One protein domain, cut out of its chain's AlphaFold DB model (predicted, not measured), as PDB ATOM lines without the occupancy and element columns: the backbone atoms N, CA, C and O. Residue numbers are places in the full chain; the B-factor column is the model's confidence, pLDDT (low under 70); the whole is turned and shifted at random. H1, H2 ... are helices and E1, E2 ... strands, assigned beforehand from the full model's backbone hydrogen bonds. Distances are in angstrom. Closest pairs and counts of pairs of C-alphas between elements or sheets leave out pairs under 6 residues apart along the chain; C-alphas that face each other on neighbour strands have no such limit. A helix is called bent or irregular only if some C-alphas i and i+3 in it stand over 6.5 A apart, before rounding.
ATOM      1  N   LYS A   5     169.908 135.210 122.026       50.78
ATOM      2  CA  LYS A   5     170.708 133.970 121.959       50.78
ATOM      3  C   LYS A   5     172.181 134.120 122.369       50.78
ATOM      4  O   LYS A   5     172.838 133.133 122.679       50.78
ATOM      5  N   ASP A   6     172.702 135.345 122.364       44.88
ATOM      6  CA  ASP A   6     174.096 135.651 122.694       44.88
ATOM      7  C   ASP A   6     174.282 135.915 124.208       44.88
ATOM      8  O   ASP A   6     175.415 136.061 124.678       44.88
ATOM      9  N   VAL A   7     173.182 135.964 124.977       50.75
ATOM     10  CA  VAL A   7     173.168 136.168 126.432       50.75
ATOM     11  C   VAL A   7     173.031 134.815 127.122       50.75
ATOM     12  O   VAL A   7     171.965 134.208 127.133       50.75
ATOM     13  N   HIS A   8     174.117 134.326 127.719       57.62
ATOM     14  CA  HIS A   8     174.049 133.118 128.545       57.62
ATOM     15  C   HIS A   8     173.516 133.475 129.935       57.62
ATOM     16  O   HIS A   8     173.884 134.519 130.484       57.62
ATOM     17  N   VAL A   9     172.660 132.601 130.486       61.19
ATOM     18  CA  VAL A   9     172.012 132.740 131.804       61.19
ATOM     19  C   VAL A   9     173.038 133.216 132.832       61.19
ATOM     20  O   VAL A   9     174.011 132.514 133.114       61.19
ATOM     21  N   GLY A  10     172.847 134.436 133.340       72.44
ATOM     22  CA  GLY A  10     173.776 135.031 134.291       72.44
ATOM     23  C   GLY A  10     173.851 134.206 135.574       72.44
ATOM     24  O   GLY A  10     172.837 133.679 136.013       72.44
ATOM     25  N   ALA A  11     175.042 134.078 136.152       83.31
ATOM     26  CA  ALA A  11     175.294 133.426 137.429       83.31
ATOM     27  C   ALA A  11     175.418 134.471 138.541       83.31
ATOM     28  O   ALA A  11     176.139 135.457 138.378       83.31
ATOM     29  N   LEU A  12     174.756 134.247 139.677       87.69
ATOM     30  CA  LEU A  12     175.067 134.997 140.888       87.69
ATOM     31  C   LEU A  12     176.387 134.503 141.476       87.69
ATOM     32  O   LEU A  12     176.620 133.301 141.587       87.69
ATOM     33  N   VAL A  13     177.256 135.445 141.831       87.62
ATOM     34  CA  VAL A  13     178.581 135.182 142.390       87.62
ATOM     35  C   VAL A  13     178.780 136.056 143.618       87.62
ATOM     36  O   VAL A  13     178.538 137.264 143.575       87.62
ATOM     37  N   VAL A  14     179.268 135.456 144.701       91.00
ATOM     38  CA  VAL A  14     179.691 136.183 145.899       91.00
ATOM     39  C   VAL A  14     181.181 136.489 145.783       91.00
ATOM     40  O   VAL A  14     181.993 135.585 145.599       91.00
ATOM     41  N   LYS A  15     181.555 137.764 145.889       88.25
ATOM     42  CA  LYS A  15     182.950 138.203 145.982       88.25
ATOM     43  C   LYS A  15     183.238 138.708 147.386       88.25
ATOM     44  O   LYS A  15     182.501 139.535 147.923       88.25
ATOM     45  N   THR A  16     184.351 138.258 147.944       92.94
ATOM     46  CA  THR A  16     184.853 138.721 149.238       92.94
ATOM     47  C   THR A  16     185.910 139.798 149.006       92.94
ATOM     48  O   THR A  16     186.838 139.597 148.225       92.94
ATOM     49  N   ARG A  17     185.772 140.954 149.662       87.88
ATOM     50  CA  ARG A  17     186.805 142.000 149.720       87.88
ATOM     51  C   ARG A  17     187.042 142.364 151.182       87.88
ATOM     52  O   ARG A  17     186.160 142.918 151.841       87.88
ATOM     53  N   GLY A  18     188.221 142.022 151.698       90.19
ATOM     54  CA  GLY A  18     188.503 142.099 153.133       90.19
ATOM     55  C   GLY A  18     187.526 141.226 153.929       90.19
ATOM     56  O   GLY A  18     187.319 140.065 153.589       90.19
ATOM     57  N   LYS A  19     186.882 141.802 154.951       91.19
ATOM     58  CA  LYS A  19     185.858 141.120 155.770       91.19
ATOM     59  C   LYS A  19     184.434 141.212 155.201       91.19
ATOM     60  O   LYS A  19     183.509 140.664 155.791       91.19
ATOM     61  N   LYS A  20     184.227 141.919 154.084       92.44
ATOM     62  CA  LYS A  20     182.897 142.156 153.503       92.44
ATOM     63  C   LYS A  20     182.648 141.232 152.311       92.44
ATOM     64  O   LYS A  20     183.545 140.976 151.506       92.44
ATOM     65  N   LYS A  21     181.410 140.752 152.193       92.19
ATOM     66  CA  LYS A  21     180.927 139.925 151.080       92.19
ATOM     67  C   LYS A  21     179.931 140.718 150.246       92.19
ATOM     68  O   LYS A  21     179.124 141.467 150.791       92.19
ATOM     69  N   TYR A  22     179.988 140.526 148.937       90.81
ATOM     70  CA  TYR A  22     179.234 141.293 147.952       90.81
ATOM     71  C   TYR A  22     178.697 140.371 146.868       90.81
ATOM     72  O   TYR A  22     179.414 139.480 146.414       90.81
ATOM     73  N   VAL A  23     177.470 140.604 146.423       91.38
ATOM     74  CA  VAL A  23     176.813 139.786 145.403       91.38
ATOM     75  C   VAL A  23     176.866 140.491 144.056       91.38
ATOM     76  O   VAL A  23     176.635 141.696 143.943       91.38
ATOM     77  N   TYR A  24     177.184 139.719 143.021       89.50
ATOM     78  CA  TYR A  24     177.233 140.172 141.640       89.50
ATOM     79  C   TYR A  24     176.441 139.225 140.745       89.50
ATOM     80  O   TYR A  24     176.590 138.011 140.851       89.50
ATOM     81  N   LEU A  25     175.683 139.775 139.800       88.88
ATOM     82  CA  LEU A  25     175.145 139.025 138.671       88.88
ATOM     83  C   LEU A  25     176.148 139.062 137.522       88.88
ATOM     84  O   LEU A  25     176.379 140.102 136.904       88.88
ATOM     85  N   VAL A  26     176.746 137.917 137.224       87.44
ATOM     86  CA  VAL A  26     177.719 137.757 136.148       87.44
ATOM     87  C   VAL A  26     177.023 137.161 134.940       87.44
ATOM     88  O   VAL A  26     176.591 136.017 134.979       87.44
ATOM     89  N   LYS A  27     176.937 137.904 133.840       84.69
ATOM     90  CA  LYS A  27     176.382 137.410 132.574       84.69
ATOM     91  C   LYS A  27     177.423 137.473 131.471       84.69
ATOM     92  O   LYS A  27     178.207 138.423 131.385       84.69
ATOM     93  N   ARG A  28     177.405 136.465 130.603       79.69
ATOM     94  CA  ARG A  28     178.238 136.428 129.403       79.69
ATOM     95  C   ARG A  28     177.424 136.928 128.215       79.69
ATOM     96  O   ARG A  28     176.317 136.450 127.983       79.69
ATOM     97  N   ILE A  29     177.986 137.890 127.488       78.31
ATOM     98  CA  ILE A  29     177.429 138.465 126.264       78.31
ATOM     99  C   ILE A  29     178.449 138.208 125.150       78.31
ATOM    100  O   ILE A  29     179.479 138.884 125.058       78.31
ATOM    101  N   GLY A  30     178.207 137.177 124.339       77.69
ATOM    102  CA  GLY A  30     179.182 136.687 123.358       77.69
ATOM    103  C   GLY A  30     180.516 136.282 124.010       77.69
ATOM    104  O   GLY A  30     180.562 135.434 124.902       77.69
ATOM    105  N   LYS A  31     181.631 136.897 123.590       79.94
ATOM    106  CA  LYS A  31     182.963 136.650 124.184       79.94
ATOM    107  C   LYS A  31     183.228 137.448 125.470       79.94
ATOM    108  O   LYS A  31     184.197 137.150 126.157       79.94
ATOM    109  N   LYS A  32     182.392 138.435 125.810       79.69
ATOM    110  CA  LYS A  32     182.615 139.326 126.958       79.69
ATOM    111  C   LYS A  32     181.866 138.837 128.195       79.69
ATOM    112  O   LYS A  32     180.715 138.411 128.111       79.69
ATOM    113  N   VAL A  33     182.511 138.944 129.354       81.81
ATOM    114  CA  VAL A  33     181.893 138.722 130.667       81.81
ATOM    115  C   VAL A  33     181.587 140.084 131.278       81.81
ATOM    116  O   VAL A  33     182.458 140.946 131.339       81.81
ATOM    117  N   SER A  34     180.348 140.279 131.715       84.19
ATOM    118  CA  SER A  34     179.914 141.481 132.430       84.19
ATOM    119  C   SER A  34     179.435 141.099 133.824       84.19
ATOM    120  O   SER A  34     178.771 140.077 133.988       84.19
ATOM    121  N   SER A  35     179.775 141.908 134.823       85.44
ATOM    122  CA  SER A  35     179.324 141.731 136.203       85.44
ATOM    123  C   SER A  35     178.553 142.959 136.655       85.44
ATOM    124  O   SER A  35     179.086 144.065 136.601       85.44
ATOM    125  N   ILE A  36     177.329 142.754 137.122       88.31
ATOM    126  CA  ILE A  36     176.476 143.788 137.703       88.31
ATOM    127  C   ILE A  36     176.545 143.620 139.216       88.31
ATOM    128  O   ILE A  36     176.313 142.523 139.718       88.31
ATOM    129  N   TYR A  37     176.913 144.677 139.934       89.94
ATOM    130  CA  TYR A  37     176.875 144.682 141.393       89.94
ATOM    131  C   TYR A  37     175.423 144.747 141.865       89.94
ATOM    132  O   TYR A  37     174.677 145.601 141.395       89.94
ATOM    133  N   LEU A  38     175.035 143.839 142.758       88.88
ATOM    134  CA  LEU A  38     173.683 143.794 143.313       88.88
ATOM    135  C   LEU A  38     173.616 144.389 144.717       88.88
ATOM    136  O   LEU A  38     172.628 145.023 145.057       88.88
ATOM    137  N   GLY A  39     174.671 144.222 145.515       92.31
ATOM    138  CA  GLY A  39     174.723 144.775 146.863       92.31
ATOM    139  C   GLY A  39     175.601 143.962 147.820       92.31
ATOM    140  O   GLY A  39     176.247 142.984 147.412       92.31
ATOM    141  N   PRO A  40     175.670 144.367 149.097       94.38
ATOM    142  CA  PRO A  40     176.298 143.582 150.152       94.38
ATOM    143  C   PRO A  40     175.568 142.251 150.346       94.38
ATOM    144  O   PRO A  40     174.354 142.178 150.246       94.38
ATOM    145  N   TYR A  41     176.300 141.187 150.667       90.06
ATOM    146  CA  TYR A  41     175.705 139.864 150.903       90.06
ATOM    147  C   TYR A  41     174.766 139.832 152.114       90.06
ATOM    148  O   TYR A  41     173.844 139.033 152.150       90.06
ATOM    149  N   TYR A  42     175.027 140.675 153.112       91.69
ATOM    150  CA  TYR A  42     174.264 140.719 154.362       91.69
ATOM    151  C   TYR A  42     173.065 141.674 154.309       91.69
ATOM    152  O   TYR A  42     172.443 141.916 155.335       91.69
ATOM    153  N   ASP A  43     172.774 142.235 153.138       94.94
ATOM    154  CA  ASP A  43     171.552 142.992 152.892       94.94
ATOM    155  C   ASP A  43     170.386 142.016 152.657       94.94
ATOM    156  O   ASP A  43     170.538 141.041 151.913       94.94
ATOM    157  N   GLU A  44     169.247 142.236 153.321       95.31
ATOM    158  CA  GLU A  44     168.117 141.298 153.294       95.31
ATOM    159  C   GLU A  44     167.538 141.131 151.884       95.31
ATOM    160  O   GLU A  44     167.301 140.001 151.444       95.31
ATOM    161  N   ASP A  45     167.366 142.231 151.148       94.31
ATOM    162  CA  ASP A  45     166.792 142.210 149.804       94.31
ATOM    163  C   ASP A  45     167.722 141.488 148.829       94.31
ATOM    164  O   ASP A  45     167.282 140.661 148.020       94.31
ATOM    165  N   VAL A  46     169.031 141.732 148.944       92.69
ATOM    166  CA  VAL A  46     170.051 141.032 148.153       92.69
ATOM    167  C   VAL A  46     170.051 139.537 148.468       92.69
ATOM    168  O   VAL A  46     170.115 138.715 147.549       92.69
ATOM    169  N   LEU A  47     169.963 139.161 149.746       92.69
ATOM    170  CA  LEU A  47     169.942 137.761 150.161       92.69
ATOM    171  C   LEU A  47     168.673 137.053 149.662       92.69
ATOM    172  O   LEU A  47     168.753 135.930 149.162       92.69
ATOM    173  N   ARG A  48     167.513 137.718 149.722       94.50
ATOM    174  CA  ARG A  48     166.244 137.196 149.196       94.50
ATOM    175  C   ARG A  48     166.330 136.957 147.689       94.50
ATOM    176  O   ARG A  48     166.002 135.865 147.228       94.50
ATOM    177  N   GLN A  49     166.853 137.919 146.924       89.81
ATOM    178  CA  GLN A  49     167.091 137.746 145.485       89.81
ATOM    179  C   GLN A  49     168.072 136.604 145.191       89.81
ATOM    180  O   GLN A  49     167.871 135.831 144.250       89.81
ATOM    181  N   PHE A  50     169.123 136.472 146.004       89.44
ATOM    182  CA  PHE A  50     170.100 135.396 145.884       89.44
ATOM    183  C   PHE A  50     169.450 134.021 146.075       89.44
ATOM    184  O   PHE A  50     169.629 133.129 145.243       89.44
ATOM    185  N   ILE A  51     168.641 133.867 147.124       91.50
ATOM    186  CA  ILE A  51     167.908 132.634 147.422       91.50
ATOM    187  C   ILE A  51     166.948 132.281 146.282       91.50
ATOM    188  O   ILE A  51     166.991 131.156 145.780       91.50
ATOM    189  N   GLU A  52     166.122 133.225 145.828       93.25
ATOM    190  CA  GLU A  52     165.137 132.976 144.767       93.25
ATOM    191  C   GLU A  52     165.796 132.594 143.436       93.25
ATOM    192  O   GLU A  52     165.372 131.645 142.770       93.25
ATOM    193  N   TYR A  53     166.907 133.244 143.077       90.88
ATOM    194  CA  TYR A  53     167.690 132.853 141.905       90.88
ATOM    195  C   TYR A  53     168.177 131.398 142.002       90.88
ATOM    196  O   TYR A  53     168.102 130.650 141.019       90.88
ATOM    197  N   HIS A  54     168.669 130.981 143.173       91.19
ATOM    198  CA  HIS A  54     169.159 129.620 143.377       91.19
ATOM    199  C   HIS A  54     168.028 128.587 143.378       91.19
ATOM    200  O   HIS A  54     168.183 127.558 142.718       91.19
ATOM    201  N   LYS A  55     166.874 128.878 143.988       93.75
ATOM    202  CA  LYS A  55     165.672 128.029 143.892       93.75
ATOM    203  C   LYS A  55     165.246 127.819 142.438       93.75
ATOM    204  O   LYS A  55     165.138 126.684 141.979       93.75
ATOM    205  N   ALA A  56     165.115 128.902 141.672       91.00
ATOM    206  CA  ALA A  56     164.734 128.832 140.262       91.00
ATOM    207  C   ALA A  56     165.784 128.114 139.395       91.00
ATOM    208  O   ALA A  56     165.474 127.547 138.344       91.00
ATOM    209  N   ARG A  57     167.067 128.165 139.778       89.69
ATOM    210  CA  ARG A  57     168.131 127.414 139.101       89.69
ATOM    211  C   ARG A  57     168.043 125.918 139.402       89.69
ATOM    212  O   ARG A  57     168.218 125.138 138.472       89.69
ATOM    213  N   ILE A  58     167.771 125.536 140.650       93.38
ATOM    214  CA  ILE A  58     167.593 124.135 141.056       93.38
ATOM    215  C   ILE A  58     166.442 123.510 140.266       93.38
ATOM    216  O   ILE A  58     166.677 122.548 139.545       93.38
ATOM    217  N   GLN A  59     165.268 124.144 140.257       94.88
ATOM    218  CA  GLN A  59     164.098 123.649 139.518       94.88
ATOM    219  C   GLN A  59     164.382 123.442 138.021       94.88
ATOM    220  O   GLN A  59     164.003 122.433 137.430       94.88
ATOM    221  N   ARG A  60     165.109 124.374 137.388       92.31
ATOM    222  CA  ARG A  60     165.515 124.238 135.977       92.31
ATOM    223  C   ARG A  60     166.476 123.073 135.747       92.31
ATOM    224  O   ARG A  60     166.389 122.408 134.717       92.31
ATOM    225  N   LEU A  61     167.412 122.849 136.668       92.19
ATOM    226  CA  LEU A  61     168.352 121.731 136.582       92.19
ATOM    227  C   LEU A  61     167.650 120.393 136.816       92.19
ATOM    228  O   LEU A  61     167.938 119.446 136.092       92.19
ATOM    229  N   GLU A  62     166.707 120.328 137.750       96.62
ATOM    230  CA  GLU A  62     165.881 119.143 138.002       96.62
ATOM    231  C   GLU A  62     165.026 118.789 136.783       96.62
ATOM    232  O   GLU A  62     165.043 117.643 136.339       96.62
ATOM    233  N   ALA A  63     164.367 119.773 136.166       94.75
ATOM    234  CA  ALA A  63     163.611 119.563 134.932       94.75
ATOM    235  C   ALA A  63     164.507 119.052 133.790       94.75
ATOM    236  O   ALA A  63     164.154 118.114 133.075       94.75
ATOM    237  N   LYS A  64     165.710 119.625 133.646       94.88
ATOM    238  CA  LYS A  64     166.687 119.175 132.648       94.88
ATOM    239  C   LYS A  64     167.191 117.757 132.936       94.88
ATOM    240  O   LYS A  64     167.379 116.974 132.008       94.88
ATOM    241  N   LEU A  65     167.400 117.415 134.206       97.00
ATOM    242  CA  LEU A  65     167.795 116.074 134.621       97.00
ATOM    243  C   LEU A  65     166.691 115.057 134.316       97.00
ATOM    244  O   LEU A  65     166.989 114.001 133.768       97.00
ATOM    245  N   ALA A  66     165.432 115.382 134.620       96.75
ATOM    246  CA  ALA A  66     164.282 114.537 134.304       96.75
ATOM    247  C   ALA A  66     164.170 114.281 132.794       96.75
ATOM    248  O   ALA A  66     164.023 113.137 132.370       96.75
ATOM    249  N   PHE A  67     164.348 115.324 131.979       96.69
ATOM    250  CA  PHE A  67     164.385 115.205 130.523       96.69
ATOM    251  C   PHE A  67     165.487 114.245 130.043       96.69
ATOM    252  O   PHE A  67     165.221 113.324 129.274       96.69
ATOM    253  N   HIS A  68     166.721 114.405 130.532       97.19
ATOM    254  CA  HIS A  68     167.826 113.518 130.155       97.19
ATOM    255  C   HIS A  68     167.644 112.077 130.648       97.19
ATOM    256  O   HIS A  68     168.026 111.152 129.936       97.19
ATOM    257  N   ARG A  69     167.034 111.874 131.821       97.69
ATOM    258  CA  ARG A  69     166.687 110.536 132.322       97.69
ATOM    259  C   ARG A  69     165.700 109.822 131.399       97.69
ATOM    260  O   ARG A  69     165.935 108.667 131.075       97.69
ATOM    261  N   GLY A  70     164.667 110.515 130.916       97.56
ATOM    262  CA  GLY A  70     163.725 109.934 129.953       97.56
ATOM    263  C   GLY A  70     164.400 109.522 128.640       97.56
ATOM    264  O   GLY A  70     164.138 108.446 128.112       97.56
ATOM    265  N   HIS A  71     165.334 110.336 128.137       97.50
ATOM    266  CA  HIS A  71     166.129 109.969 126.962       97.50
ATOM    267  C   HIS A  71     167.023 108.752 127.193       97.50
ATOM    268  O   HIS A  71     167.150 107.919 126.297       97.50
ATOM    269  N   LEU A  72     167.641 108.653 128.372       97.81
ATOM    270  CA  LEU A  72     168.471 107.508 128.728       97.81
ATOM    271  C   LEU A  72     167.640 106.222 128.763       97.81
ATOM    272  O   LEU A  72     168.013 105.252 128.116       97.81
ATOM    273  N   GLU A  73     166.479 106.247 129.419       97.75
ATOM    274  CA  GLU A  73     165.583 105.090 129.501       97.75
ATOM    275  C   GLU A  73     165.128 104.614 128.110       97.75
ATOM    276  O   GLU A  73     165.104 103.417 127.823       97.75
ATOM    277  N   LEU A  74     164.790 105.547 127.214       97.56
ATOM    278  CA  LEU A  74     164.433 105.217 125.830       97.56
ATOM    279  C   LEU A  74     165.603 104.572 125.078       97.56
ATOM    280  O   LEU A  74     165.405 103.586 124.369       97.56
ATOM    281  N   ALA A  75     166.814 105.108 125.241       97.44
ATOM    282  CA  ALA A  75     168.006 104.562 124.603       97.44
ATOM    283  C   ALA A  75     168.346 103.154 125.124       97.44
ATOM    284  O   ALA A  75     168.694 102.281 124.333       97.44
ATOM    285  N   GLU A  76     168.197 102.912 126.429       97.81
ATOM    286  CA  GLU A  76     168.402 101.597 127.047       97.81
ATOM    287  C   GLU A  76     167.400 100.558 126.526       97.81
ATOM    288  O   GLU A  76     167.793  99.443 126.177       97.81
ATOM    289  N   LYS A  77     166.118 100.928 126.393       97.06
ATOM    290  CA  LYS A  77     165.087 100.050 125.815       97.06
ATOM    291  C   LYS A  77     165.372  99.706 124.355       97.06
ATOM    292  O   LYS A  77     165.252  98.546 123.964       97.06
ATOM    293  N   GLU A  78     165.759 100.694 123.553       97.31
ATOM    294  CA  GLU A  78     166.075 100.465 122.142       97.31
ATOM    295  C   GLU A  78     167.322  99.582 121.988       97.31
ATOM    296  O   GLU A  78     167.333  98.672 121.158       97.31
ATOM    297  N   LEU A  79     168.336  99.778 122.839       96.88
ATOM    298  CA  LEU A  79     169.526  98.928 122.869       96.88
ATOM    299  C   LEU A  79     169.172  97.471 123.192       96.88
ATOM    300  O   LEU A  79     169.650  96.569 122.503       96.88
ATOM    301  N   ALA A  80     168.321  97.236 124.194       96.00
ATOM    302  CA  ALA A  80     167.850  95.894 124.534       96.00
ATOM    303  C   ALA A  80     167.117  95.241 123.349       96.00
ATOM    304  O   ALA A  80     167.449  94.124 122.958       96.00
ATOM    305  N   ARG A  81     166.211  95.977 122.687       95.62
ATOM    306  CA  ARG A  81     165.495  95.489 121.497       95.62
ATOM    307  C   ARG A  81     166.452  95.088 120.372       95.62
ATOM    308  O   ARG A  81     166.272  94.046 119.746       95.62
ATOM    309  N   MET A  82     167.475  95.901 120.107       95.12
ATOM    310  CA  MET A  82     168.489  95.592 119.093       95.12
ATOM    311  C   MET A  82     169.301  94.342 119.448       95.12
ATOM    312  O   MET A  82     169.608  93.542 118.563       95.12
ATOM    313  N   GLN A  83     169.642  94.158 120.726       94.62
ATOM    314  CA  GLN A  83     170.349  92.967 121.199       94.62
ATOM    315  C   GLN A  83     169.500  91.700 121.049       94.62
ATOM    316  O   GLN A  83     170.024  90.679 120.606       94.62
ATOM    317  N   ASP A  84     168.201  91.773 121.340       92.62
ATOM    318  CA  ASP A  84     167.276  90.652 121.152       92.62
ATOM    319  C   ASP A  84     167.135  90.280 119.673       92.62
ATOM    320  O   ASP A  84     167.269  89.112 119.306       92.62
ATOM    321  N   VAL A  85     166.960  91.274 118.793       91.50
ATOM    322  CA  VAL A  85     166.927  91.049 117.338       91.50
ATOM    323  C   VAL A  85     168.229  90.413 116.855       91.50
ATOM    324  O   VAL A  85     168.192  89.451 116.089       91.50
ATOM    325  N   LYS A  86     169.382  90.901 117.324       91.62
ATOM    326  CA  LYS A  86     170.686  90.329 116.975       91.62
ATOM    327  C   LYS A  86     170.791  88.860 117.403       91.62
ATOM    328  O   LYS A  86     171.189  88.036 116.586       91.62
ATOM    329  N   ARG A  87     170.371  88.518 118.628       87.50
ATOM    330  CA  ARG A  87     170.348  87.125 119.112       87.50
ATOM    331  C   ARG A  87     169.445  86.237 118.265       87.50
ATOM    332  O   ARG A  87     169.845  85.137 117.904       87.50
ATOM    333  N   HIS A  88     168.252  86.709 117.912       83.94
ATOM    334  CA  HIS A  88     167.358  85.955 117.035       83.94
ATOM    335  C   HIS A  88     167.986  85.716 115.659       83.94
ATOM    336  O   HIS A  88     167.961  84.591 115.166       83.94
ATOM    337  N   LEU A  89     168.605  86.731 115.057       81.50
ATOM    338  CA  LEU A  89     169.295  86.579 113.774       81.50
ATOM    339  C   LEU A  89     170.479  85.605 113.856       81.50
ATOM    340  O   LEU A  89     170.683  84.836 112.924       81.50
ATOM    341  N   GLU A  90     171.227  85.583 114.957       80.56
ATOM    342  CA  GLU A  90     172.311  84.615 115.175       80.56
ATOM    343  C   GLU A  90     171.778  83.182 115.362       80.56
ATOM    344  O   GLU A  90     172.333  82.240 114.799       80.56
ATOM    345  N   CYS A  91     170.665  83.005 116.082       67.75
ATOM    346  CA  CYS A  91     170.034  81.697 116.278       67.75
ATOM    347  C   CYS A  91     169.365  81.142 115.008       67.75
ATOM    348  O   CYS A  91     169.414  79.936 114.778       67.75
ATOM    349  N   TYR A  92     168.743  81.992 114.183       61.00
ATOM    350  CA  TYR A  92     168.033  81.567 112.969       61.00
ATOM    351  C   TYR A  92     168.885  81.657 111.689       61.00
ATOM    352  O   TYR A  92     168.586  80.974 110.715       61.00
ATOM    353  N   GLY A  93     169.965  82.444 111.679       54.59
ATOM    354  CA  GLY A  93     170.902  82.565 110.553       54.59
ATOM    355  C   GLY A  93     171.944  81.443 110.466       54.59
ATOM    356  O   GLY A  93     172.557  81.265 109.417       54.59
ATOM    357  N   ALA A  94     172.124  80.650 111.529       52.25
ATOM    358  CA  ALA A  94     172.997  79.471 111.527       52.25
ATOM    359  C   ALA A  94     172.388  78.252 110.801       52.25
ATOM    360  O   ALA A  94     173.074  77.252 110.599       52.25
TER     361      ALA A  94
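This is residues 5 to 94 of the 99 residues of an uncharacterized protein of Candidatus Bathyarchaeota archaeon (UniProt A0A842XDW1). A small, strongly twisted sheet of three strands, E1, E2 and E3, sits at the beginning of one very long helix, H1, whose residues 45 to 57 pack on it. The rest of the helix sticks out as a long arm: residues 58 to 94, of which 58 to 93 belong to H1, stand free and make most of the length. The printed part has 90 residues, with three named strands followed by one named helix; the sheet's order is E1 - E2 - E3, all antiparallel, and the class is mixed, helices and strands. The whole is extended, with a radius of gyration of the C-alphas of 23.9 A, and spans 76 by 29 by 24 A.

E1, residues 7 to 17, is an edge strand and bends by 51 degrees at residue 10. It forms a hairpin with E2, residues 20 to 29; their directions stand at 158 degrees, and N 11 and O 26 are within hydrogen-bond range at 2.7 A, as are N 22 and O 15 at 2.9 A. E2, the inner strand, forms a second hairpin with E3, residues 32 to 40, at 151 degrees, with N 25 and O 36 at 2.8 A and N 34 and O 27 at 2.9 A. The three strands are a meander, each strand the antiparallel neighbour of the one before. H1, residues 44 to 93, is on the sheet at a height over the sheet of 13.1 A, in two layers, a helix on one face of a sheet. It lies over E1, E2 and E3 and runs slantwise to the strands, at 45 degrees to E2 on the local plane. The closest C-alphas of E3 and H1 are those of Gly 39 and Val 46, 6.1 A apart; those of E1 and H1 are Leu 12 and Phe 50, 7.1 A apart. In H1 every O i to N i+4 pair is within hydrogen-bond range.

E1 begins at C-alpha 7, (173.168, 136.168, 126.432), and is 27.6 A long from first to last C-alpha. E2 measures 28.0 A and E3 24.4 A. H1 begins at C-alpha 44, (168.117, 141.298, 153.294), and ends at C-alpha 93, (170.902, 82.565, 110.553), 72.7 A away; it is not bent.

The two C-alphas farthest apart are those of Lys 19 and Ala 94, at 77.0 A. Without the stretch that stands free, the body of 53 residues spans 35 by 26 by 12 A. The printed part has no cut, and the links E1 to E2, E2 to E3 and E3 to H1 are tight. The mean pLDDT of the printed part is 87.4; residues 5 to 9 and 91 to 94 are under 70.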